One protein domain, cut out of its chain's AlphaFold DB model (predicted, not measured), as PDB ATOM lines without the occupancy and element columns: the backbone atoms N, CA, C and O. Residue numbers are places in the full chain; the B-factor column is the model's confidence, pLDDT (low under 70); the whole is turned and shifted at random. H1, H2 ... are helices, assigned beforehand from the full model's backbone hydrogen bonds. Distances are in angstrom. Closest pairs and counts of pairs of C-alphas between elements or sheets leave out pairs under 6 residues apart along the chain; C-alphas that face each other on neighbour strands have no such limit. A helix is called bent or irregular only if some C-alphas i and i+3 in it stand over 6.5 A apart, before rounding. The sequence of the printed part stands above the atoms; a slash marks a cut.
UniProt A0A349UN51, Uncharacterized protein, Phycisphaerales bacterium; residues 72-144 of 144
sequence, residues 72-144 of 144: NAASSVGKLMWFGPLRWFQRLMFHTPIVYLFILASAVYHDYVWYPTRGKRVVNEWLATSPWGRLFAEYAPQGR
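Overview. This is residues 72 to 144 of the 144 residues of an uncharacterized protein of Phycisphaerales bacterium (UniProt A0A349UN51). A long bent helix, H3, makes most of the length of an open chain of helices, with H1 and H2 forming a corner at one end and H4 turning off at the other. The 73 printed residues hold four named helices, H1 to H4, and no named strand: all helix. The whole is extended, radius of gyration of the C-alphas 18.7 A, spans 51 by 30 by 20 A.

Arrangement. H1, residues 73 to 83, and H2, residues 85 to 94, touch only at the corner, closest C-alphas Met 81 and Arg 87, 5.7 A, about perpendicular at 87 degrees. H2 is irregular: C-alphas 85 and 88 are 7.1 A apart. H3, residues 99 to 129, by its hydrogen bonds assigned as one helix, is bent, C-alphas 117 and 120 being 6.9 A apart; arms H3a, 99 to 117, and H3b, 120 to 129, stand at a steep tilt of 54 degrees. H2 and H3a are close but not clearly touching, closest C-alphas Met 93 and Val 99, 5.6 A. H3b and H4, residues 131 to 139, touch only at the corner, closest C-alphas Leu 127 and Gly 133, 3.8 A, about perpendicular at 85 degrees. Every O i to N i+4 pair is within hydrogen-bond range in H1, H3b and H4, 12 of 15 in H3a, and 2 of 6 in H2, beside 4 of 7 O i to N i+3 pairs.

Along the chain. H1 begins at C-alpha 73 (524.914, 437.241, 875.998) and is 15.3 A long, H2 16.0 A, H3a 25.9 A, H3b 14.2 A; H4, 12.7 A, ends at C-alpha 139 (491.121, 452.517, 885.791).

Size, cuts and confidence. The C-alphas farthest apart, Pro 85 and Arg 144, are 54.6 A apart. The printed part has no cut, its three links are tight, and residues 142 to 144 have pLDDT under 70.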
ATOM      1  N   ASN A  72     524.550 440.590 879.537       77.12
ATOM      2  CA  ASN A  72     524.106 439.254 879.169       77.12
ATOM      3  C   ASN A  72     524.582 438.925 877.746       77.12
ATOM      4  O   ASN A  72     525.061 439.792 877.019       77.12
ATOM      5  N   ALA A  73     524.445 437.668 877.319       70.81
ATOM      6  CA  ALA A  73     524.914 437.241 875.998       70.81
ATOM      7  C   ALA A  73     524.354 438.108 874.852       70.81
ATOM      8  O   ALA A  73     525.077 438.431 873.912       70.81
ATOM      9  N   ALA A  74     523.095 438.543 874.955       71.62
ATOM     10  CA  ALA A  74     522.472 439.402 873.956       71.62
ATOM     11  C   ALA A  74     523.044 440.832 873.969       71.62
ATOM     12  O   ALA A  74     523.312 441.379 872.900       71.62
ATOM     13  N   SER A  75     523.285 441.431 875.142       71.56
ATOM     14  CA  SER A  75     523.878 442.772 875.239       71.56
ATOM     15  C   SER A  75     525.338 442.778 874.791       71.56
ATOM     16  O   SER A  75     525.750 443.702 874.092       71.56
ATOM     17  N   SER A  76     526.099 441.725 875.094       75.12
ATOM     18  CA  SER A  76     527.487 441.569 874.646       75.12
ATOM     19  C   SER A  76     527.593 441.430 873.127       75.12
ATOM     20  O   SER A  76     528.389 442.128 872.497       75.12
ATOM     21  N   VAL A  77     526.760 440.578 872.512       77.50
ATOM     22  CA  VAL A  77     526.699 440.446 871.045       77.50
ATOM     23  C   VAL A  77     526.229 441.753 870.409       77.50
ATOM     24  O   VAL A  77     526.817 442.203 869.427       77.50
ATOM     25  N   GLY A  78     525.228 442.411 870.999       73.69
ATOM     26  CA  GLY A  78     524.762 443.725 870.564       73.69
ATOM     27  C   GLY A  78     525.885 444.760 870.559       73.69
ATOM     28  O   GLY A  78     526.120 445.394 869.535       73.69
ATOM     29  N   LYS A  79     526.649 444.878 871.652       76.56
ATOM     30  CA  LYS A  79     527.805 445.786 871.744       76.56
ATOM     31  C   LYS A  79     528.878 445.465 870.702       76.56
ATOM     32  O   LYS A  79     529.402 446.387 870.082       76.56
ATOM     33  N   LEU A  80     529.165 444.186 870.450       79.19
ATOM     34  CA  LEU A  80     530.126 443.768 869.424       79.19
ATOM     35  C   LEU A  80     529.668 444.146 868.005       79.19
ATOM     36  O   LEU A  80     530.467 444.624 867.201       79.19
ATOM     37  N   MET A  81     528.383 443.963 867.704       76.00
ATOM     38  CA  MET A  81     527.792 444.348 866.420       76.00
ATOM     39  C   MET A  81     527.701 445.871 866.259       76.00
ATOM     40  O   MET A  81     527.854 446.394 865.151       76.00
ATOM     41  N   TRP A  82     527.451 446.593 867.357       72.75
ATOM     42  CA  TRP A  82     527.186 448.030 867.322       72.75
ATOM     43  C   TRP A  82     528.453 448.896 867.376       72.75
ATOM     44  O   TRP A  82     528.586 449.880 866.644       72.75
ATOM     45  N   PHE A  83     529.402 448.515 868.226       79.19
ATOM     46  CA  PHE A  83     530.610 449.287 868.522       79.19
ATOM     47  C   PHE A  83     531.908 448.548 868.163       79.19
ATOM     48  O   PHE A  83     532.978 449.147 868.213       79.19
ATOM     49  N   GLY A  84     531.830 447.270 867.782       80.44
ATOM     50  CA  GLY A  84     532.981 446.447 867.414       80.44
ATOM     51  C   GLY A  84     533.285 446.409 865.905       80.44
ATOM     52  O   GLY A  84     532.737 447.189 865.121       80.44
ATOM     53  N   PRO A  85     534.147 445.477 865.457       79.50
ATOM     54  CA  PRO A  85     534.629 445.410 864.075       79.50
ATOM     55  C   PRO A  85     533.531 445.075 863.058       79.50
ATOM     56  O   PRO A  85     533.720 445.295 861.869       79.50
ATOM     57  N   LEU A  86     532.368 444.586 863.502       78.94
ATOM     58  CA  LEU A  86     531.209 444.290 862.649       78.94
ATOM     59  C   LEU A  86     530.359 445.533 862.335       78.94
ATOM     60  O   LEU A  86     529.405 445.447 861.562       78.94
ATOM     61  N   ARG A  87     530.739 446.709 862.856       75.56
ATOM     62  CA  ARG A  87     530.069 447.992 862.605       75.56
ATOM     63  C   ARG A  87     529.909 448.320 861.119       75.56
ATOM     64  O   ARG A  87     528.929 448.956 860.741       75.56
ATOM     65  N   TRP A  88     530.822 447.881 860.251       78.94
ATOM     66  CA  TRP A  88     530.729 448.172 858.814       78.94
ATOM     67  C   TRP A  88     529.502 447.527 858.143       78.94
ATOM     68  O   TRP A  88     528.958 448.094 857.194       78.94
ATOM     69  N   PHE A  89     528.997 446.406 858.674       83.00
ATOM     70  CA  PHE A  89     527.767 445.773 858.189       83.00
ATOM     71  C   PHE A  89     526.498 446.546 858.561       83.00
ATOM     72  O   PHE A  89     525.450 446.316 857.957       83.00
ATOM     73  N   GLN A  90     526.560 447.493 859.503       82.00
ATOM     74  CA  GLN A  90     525.386 448.265 859.928       82.00
ATOM     75  C   GLN A  90     524.740 449.026 858.779       82.00
ATOM     76  O   GLN A  90     523.518 449.159 858.736       82.00
ATOM     77  N   ARG A  91     525.539 449.515 857.822       81.19
ATOM     78  CA  ARG A  91     524.988 450.215 856.660       81.19
ATOM     79  C   ARG A  91     524.119 449.273 855.824       81.19
ATOM     80  O   ARG A  91     523.020 449.648 855.443       81.19
ATOM     81  N   LEU A  92     524.548 448.030 855.621       84.62
ATOM     82  CA  LEU A  92     523.745 447.032 854.918       84.62
ATOM     83  C   LEU A  92     522.505 446.626 855.730       84.62
ATOM     84  O   LEU A  92     521.407 446.590 855.189       84.62
ATOM     85  N   MET A  93     522.662 446.352 857.026       80.62
ATOM     86  CA  MET A  93     521.580 445.826 857.870       80.62
ATOM     87  C   MET A  93     520.504 446.866 858.220       80.62
ATOM     88  O   MET A  93     519.338 446.504 858.337       80.62
ATOM     89  N   PHE A  94     520.875 448.143 858.368       81.12
ATOM     90  CA  PHE A  94     519.978 449.194 858.875       81.12
ATOM     91  C   PHE A  94     519.678 450.319 857.880       81.12
ATOM     92  O   PHE A  94     518.746 451.079 858.111       81.12
ATOM     93  N   HIS A  95     520.431 450.441 856.778       83.19
ATOM     94  CA  HIS A  95     520.180 451.464 855.747       83.19
ATOM     95  C   HIS A  95     519.671 450.855 854.433       83.19
ATOM     96  O   HIS A  95     519.671 451.513 853.395       83.19
ATOM     97  N   THR A  96     519.234 449.596 854.469       89.88
ATOM     98  CA  THR A  96     518.538 448.929 853.363       89.88
ATOM     99  C   THR A  96     517.241 448.293 853.876       89.88
ATOM    100  O   THR A  96     517.085 448.143 855.092       89.88
ATOM    101  N   PRO A  97     516.326 447.854 852.988       92.62
ATOM    102  CA  PRO A  97     515.098 447.161 853.389       92.62
ATOM    103  C   PRO A  97     515.311 445.893 854.235       92.62
ATOM    104  O   PRO A  97     514.359 445.405 854.836       92.62
ATOM    105  N   ILE A  98     516.542 445.374 854.345       90.06
ATOM    106  CA  ILE A  98     516.886 444.277 855.265       90.06
ATOM    107  C   ILE A  98     516.479 444.606 856.713       90.06
ATOM    108  O   ILE A  98     516.115 443.699 857.461       90.06
ATOM    109  N   VAL A  99     516.445 445.887 857.098       88.38
ATOM    110  CA  VAL A  99     515.990 446.319 858.429       88.38
ATOM    111  C   VAL A  99     514.602 445.776 858.791       88.38
ATOM    112  O   VAL A  99     514.358 445.427 859.947       88.38
ATOM    113  N   TYR A 100     513.710 445.610 857.807       91.12
ATOM    114  CA  TYR A 100     512.364 445.078 858.031       91.12
ATOM    115  C   TYR A 100     512.371 443.627 858.516       91.12
ATOM    116  O   TYR A 100     511.487 443.245 859.280       91.12
ATOM    117  N   LEU A 101     513.385 442.832 858.155       90.19
ATOM    118  CA  LEU A 101     513.545 441.479 858.686       90.19
ATOM    119  C   LEU A 101     513.829 441.504 860.192       90.19
ATOM    120  O   LEU A 101     513.264 440.701 860.928       90.19
ATOM    121  N   PHE A 102     514.662 442.436 860.665       86.50
ATOM    122  CA  PHE A 102     514.949 442.582 862.095       86.50
ATOM    123  C   PHE A 102     513.739 443.091 862.874       86.50
ATOM    124  O   PHE A 102     513.484 442.606 863.974       86.50
ATOM    125  N   ILE A 103     512.970 444.016 862.293       89.00
ATOM    126  CA  ILE A 103     511.706 444.486 862.875       89.00
ATOM    127  C   ILE A 103     510.732 443.311 863.012       89.00
ATOM    128  O   ILE A 103     510.205 443.083 864.099       89.00
ATOM    129  N   LEU A 104     510.546 442.523 861.947       94.12
ATOM    130  CA  LEU A 104     509.685 441.341 861.974       94.12
ATOM    131  C   LEU A 104     510.174 440.311 862.998       94.12
ATOM    132  O   LEU A 104     509.382 439.818 863.794       94.12
ATOM    133  N   ALA A 105     511.471 440.003 863.011       91.12
ATOM    134  CA  ALA A 105     512.050 439.059 863.960       91.12
ATOM    135  C   ALA A 105     511.872 439.528 865.413       91.12
ATOM    136  O   ALA A 105     511.548 438.719 866.280       91.12
ATOM    137  N   SER A 106     512.041 440.827 865.673       89.44
ATOM    138  CA  SER A 106     511.814 441.430 866.987       89.44
ATOM    139  C   SER A 106     510.345 441.332 867.398       89.44
ATOM    140  O   SER A 106     510.069 440.850 868.495       89.44
ATOM    141  N   ALA A 107     509.410 441.682 866.509       93.06
ATOM    142  CA  ALA A 107     507.976 441.552 866.761       93.06
ATOM    143  C   ALA A 107     507.585 440.093 867.046       93.06
ATOM    144  O   ALA A 107     506.958 439.802 868.060       93.06
ATOM    145  N   VAL A 108     508.048 439.143 866.224       95.00
ATOM    146  CA  VAL A 108     507.805 437.707 866.441       95.00
ATOM    147  C   VAL A 108     508.358 437.252 867.792       95.00
ATOM    148  O   VAL A 108     507.663 436.586 868.563       95.00
ATOM    149  N   TYR A 109     509.598 437.629 868.106       92.00
ATOM    150  CA  TYR A 109     510.226 437.263 869.367       92.00
ATOM    151  C   TYR A 109     509.473 437.834 870.571       92.00
ATOM    152  O   TYR A 109     509.200 437.096 871.516       92.00
ATOM    153  N   HIS A 110     509.125 439.120 870.566       91.00
ATOM    154  CA  HIS A 110     508.473 439.747 871.711       91.00
ATOM    155  C   HIS A 110     507.012 439.314 871.855       91.00
ATOM    156  O   HIS A 110     506.630 438.889 872.947       91.00
ATOM    157  N   ASP A 111     506.238 439.329 870.772       92.88
ATOM    158  CA  ASP A 111     504.782 439.173 870.826       92.88
ATOM    159  C   ASP A 111     504.342 437.708 870.848       92.88
ATOM    160  O   ASP A 111     503.385 437.361 871.540       92.88
ATOM    161  N   TYR A 112     505.051 436.827 870.134       93.69
ATOM    162  CA  TYR A 112     504.640 435.428 869.965       93.69
ATOM    163  C   TYR A 112     505.491 434.437 870.757       93.69
ATOM    164  O   TYR A 112     505.005 433.362 871.108       93.69
ATOM    165  N   VAL A 113     506.743 434.777 871.074       92.81
ATOM    166  CA  VAL A 113     507.629 433.883 871.835       92.81
ATOM    167  C   VAL A 113     507.711 434.315 873.293       92.81
ATOM    168  O   VAL A 113     507.275 433.589 874.184       92.81
ATOM    169  N   TRP A 114     508.263 435.492 873.573       92.81
ATOM    170  CA  TRP A 114     508.582 435.919 874.931       92.81
ATOM    171  C   TRP A 114     507.337 436.268 875.748       92.81
ATOM    172  O   TRP A 114     507.203 435.792 876.881       92.81
ATOM    173  N   TYR A 115     506.420 437.074 875.205       92.06
ATOM    174  CA  TYR A 115     505.245 437.515 875.953       92.06
ATOM    175  C   TYR A 115     504.329 436.344 876.344       92.06
ATOM    176  O   TYR A 115     504.035 436.220 877.535       92.06
ATOM    177  N   PRO A 116     503.956 435.411 875.445       94.44
ATOM    178  CA  PRO A 116     503.078 434.303 875.815       94.44
ATOM    179  C   PRO A 116     503.732 433.314 876.786       94.44
ATOM    180  O   PRO A 116     503.048 432.761 877.643       94.44
ATOM    181  N   THR A 117     505.051 433.103 876.690       93.19
ATOM    182  CA  THR A 117     505.758 432.088 877.496       93.19
ATOM    183  C   THR A 117     506.245 432.596 878.853       93.19
ATOM    184  O   THR A 117     506.248 431.848 879.831       93.19
ATOM    185  N   ARG A 118     506.700 433.852 878.937       90.12
ATOM    186  CA  ARG A 118     507.316 434.429 880.144       90.12
ATOM    187  C   ARG A 118     506.658 435.743 880.551       90.12
ATOM    188  O   ARG A 118     506.358 435.918 881.731       90.12
ATOM    189  N   GLY A 119     506.427 436.645 879.597       90.62
ATOM    190  CA  GLY A 119     505.950 438.005 879.864       90.62
ATOM    191  C   GLY A 119     504.587 438.049 880.554       90.62
ATOM    192  O   GLY A 119     504.442 438.723 881.569       90.62
ATOM    193  N   LYS A 120     503.619 437.259 880.080       92.88
ATOM    194  CA  LYS A 120     502.252 437.207 880.617       92.88
ATOM    195  C   LYS A 120     502.229 436.856 882.103       92.88
ATOM    196  O   LYS A 120     501.481 437.460 882.862       92.88
ATOM    197  N   ARG A 121     503.084 435.924 882.538       92.62
ATOM    198  CA  ARG A 121     503.200 435.561 883.956       92.62
ATOM    199  C   ARG A 121     503.682 436.743 884.797       92.62
ATOM    200  O   ARG A 121     503.066 437.038 885.809       92.62
ATOM    201  N   VAL A 122     504.739 437.427 884.351       91.62
ATOM    202  CA  VAL A 122     505.318 438.585 885.060       91.62
ATOM    203  C   VAL A 122     504.313 439.735 885.146       91.62
ATOM    204  O   VAL A 122     504.161 440.338 886.203       91.62
ATOM    205  N   VAL A 123     503.597 440.020 884.053       90.94
ATOM    206  CA  VAL A 123     502.576 441.079 884.022       90.94
ATOM    207  C   VAL A 123     501.407 440.748 884.945       90.94
ATOM    208  O   VAL A 123     501.002 441.600 885.727       90.94
ATOM    209  N   ASN A 124     500.892 439.515 884.907       91.81
ATOM    210  CA  ASN A 124     499.783 439.104 885.772       91.81
ATOM    211  C   ASN A 124     500.166 439.132 887.256       91.81
ATOM    212  O   ASN A 124     499.372 439.558 888.090       91.81
ATOM    213  N   GLU A 125     501.383 438.704 887.586       92.19
ATOM    214  CA  GLU A 125     501.909 438.770 888.949       92.19
ATOM    215  C   GLU A 125     502.030 440.222 889.428       92.19
ATOM    216  O   GLU A 125     501.580 440.545 890.528       92.19
ATOM    217  N   TRP A 126     502.554 441.118 888.588       92.06
ATOM    218  CA  TRP A 126     502.601 442.548 888.892       92.06
ATOM    219  C   TRP A 126     501.196 443.137 889.076       92.06
ATOM    220  O   TRP A 126     500.965 443.802 890.081       92.06
ATOM    221  N   LEU A 127     500.244 442.840 888.182       91.19
ATOM    222  CA  LEU A 127     498.854 443.310 888.291       91.19
ATOM    223  C   LEU A 127     498.206 442.897 889.619       91.19
ATOM    224  O   LEU A 127     497.514 443.698 890.240       91.19
ATOM    225  N   ALA A 128     498.456 441.666 890.072       90.94
ATOM    226  CA  ALA A 128     497.876 441.141 891.304       90.94
ATOM    227  C   ALA A 128     498.546 441.683 892.582       90.94
ATOM    228  O   ALA A 128     497.878 441.897 893.594       90.94
ATOM    229  N   THR A 129     499.867 441.878 892.566       91.50
ATOM    230  CA  THR A 129     500.651 442.111 893.795       91.50
ATOM    231  C   THR A 129     501.030 443.578 894.017       91.50
ATOM    232  O   THR A 129     501.090 444.032 895.163       91.50
ATOM    233  N   SER A 130     501.242 444.344 892.944       91.94
ATOM    234  CA  SER A 130     501.690 445.738 893.000       91.94
ATOM    235  C   SER A 130     500.545 446.703 893.338       91.94
ATOM    236  O   SER A 130     499.458 446.573 892.770       91.94
ATOM    237  N   PRO A 131     500.776 447.740 894.173       92.44
ATOM    238  CA  PRO A 131     499.829 448.845 894.339       92.44
ATOM    239  C   PRO A 131     499.440 449.508 893.010       92.44
ATOM    240  O   PRO A 131     498.264 449.777 892.788       92.44
ATOM    241  N   TRP A 132     500.398 449.692 892.095       91.62
ATOM    242  CA  TRP A 132     500.133 450.232 890.757       91.62
ATOM    243  C   TRP A 132     499.348 449.270 889.874       91.62
ATOM    244  O   TRP A 132     498.554 449.716 889.055       91.62
ATOM    245  N   GLY A 133     499.552 447.963 890.046       91.38
ATOM    246  CA  GLY A 133     498.778 446.942 889.346       91.38
ATOM    247  C   GLY A 133     497.300 446.996 889.730       91.38
ATOM    248  O   GLY A 133     496.434 447.007 888.855       91.38
ATOM    249  N   ARG A 134     497.026 447.136 891.034       89.94
ATOM    250  CA  ARG A 134     495.669 447.338 891.564       89.94
ATOM    251  C   ARG A 134     495.046 448.634 891.052       89.94
ATOM    252  O   ARG A 134     493.955 448.592 890.498       89.94
ATOM    253  N   LEU A 135     495.772 449.749 891.150       91.06
ATOM    254  CA  LEU A 135     495.303 451.044 890.655       91.06
ATOM    255  C   LEU A 135     495.001 451.000 889.148       91.06
ATOM    256  O   LEU A 135     493.969 451.483 888.697       91.06
ATOM    257  N   PHE A 136     495.875 450.380 888.354       90.38
ATOM    258  CA  PHE A 136     495.664 450.220 886.916       90.38
ATOM    259  C   PHE A 136     494.395 449.414 886.603       90.38
ATOM    260  O   PHE A 136     493.659 449.765 885.684       90.38
ATOM    261  N   ALA A 137     494.116 448.360 887.378       87.38
ATOM    262  CA  ALA A 137     492.896 447.571 887.230       87.38
ATOM    263  C   ALA A 137     491.627 448.372 887.573       87.38
ATOM    264  O   ALA A 137     490.598 448.159 886.937       87.38
ATOM    265  N   GLU A 138     491.695 449.313 888.521       88.19
ATOM    266  CA  GLU A 138     490.579 450.218 888.843       88.19
ATOM    267  C   GLU A 138     490.259 451.186 887.692       88.19
ATOM    268  O   GLU A 138     489.091 451.472 887.435       88.19
ATOM    269  N   TYR A 139     491.282 451.652 886.966       87.12
ATOM    270  CA  TYR A 139     491.121 452.517 885.791       87.12
ATOM    271  C   TYR A 139     490.780 451.766 884.500       87.12
ATOM    272  O   TYR A 139     490.501 452.407 883.482       87.12
ATOM    273  N   ALA A 140     490.810 450.428 884.503       80.19
ATOM    274  CA  ALA A 140     490.421 449.656 883.334       80.19
ATOM    275  C   ALA A 140     488.958 449.991 882.993       80.19
ATOM    276  O   ALA A 140     488.100 449.916 883.878       80.19
ATOM    277  N   PRO A 141     488.650 450.386 881.743       74.81
ATOM    278  CA  PRO A 141     487.298 450.767 881.376       74.81
ATOM    279  C   PRO A 141     486.346 449.615 881.695       74.81
ATOM    280  O   PRO A 141     486.430 448.531 881.115       74.81
ATOM    281  N   GLN A 142     485.449 449.854 882.651       63.88
ATOM    282  CA  GLN A 142     484.369 448.944 882.998       63.88
ATOM    283  C   GLN A 142     483.404 448.931 881.812       63.88
ATOM    284  O   GLN A 142     482.571 449.819 881.710       63.88
ATOM    285  N   GLY A 143     483.595 447.991 880.883       62.00
ATOM    286  CA  GLY A 143     482.678 447.664 879.788       62.00
ATOM    287  C   GLY A 143     482.023 448.852 879.069       62.00
ATOM    288  O   GLY A 143     480.975 449.341 879.485       62.00
ATOM    289  N   ARG A 144     482.575 449.234 877.916       40.03
ATOM    290  CA  ARG A 144     481.749 449.697 876.793       40.03
ATOM    291  C   ARG A 144     481.726 448.616 875.732       40.03
ATOM    292  O   ARG A 144     482.810 448.040 875.494       40.03
TER     293      ARG A 144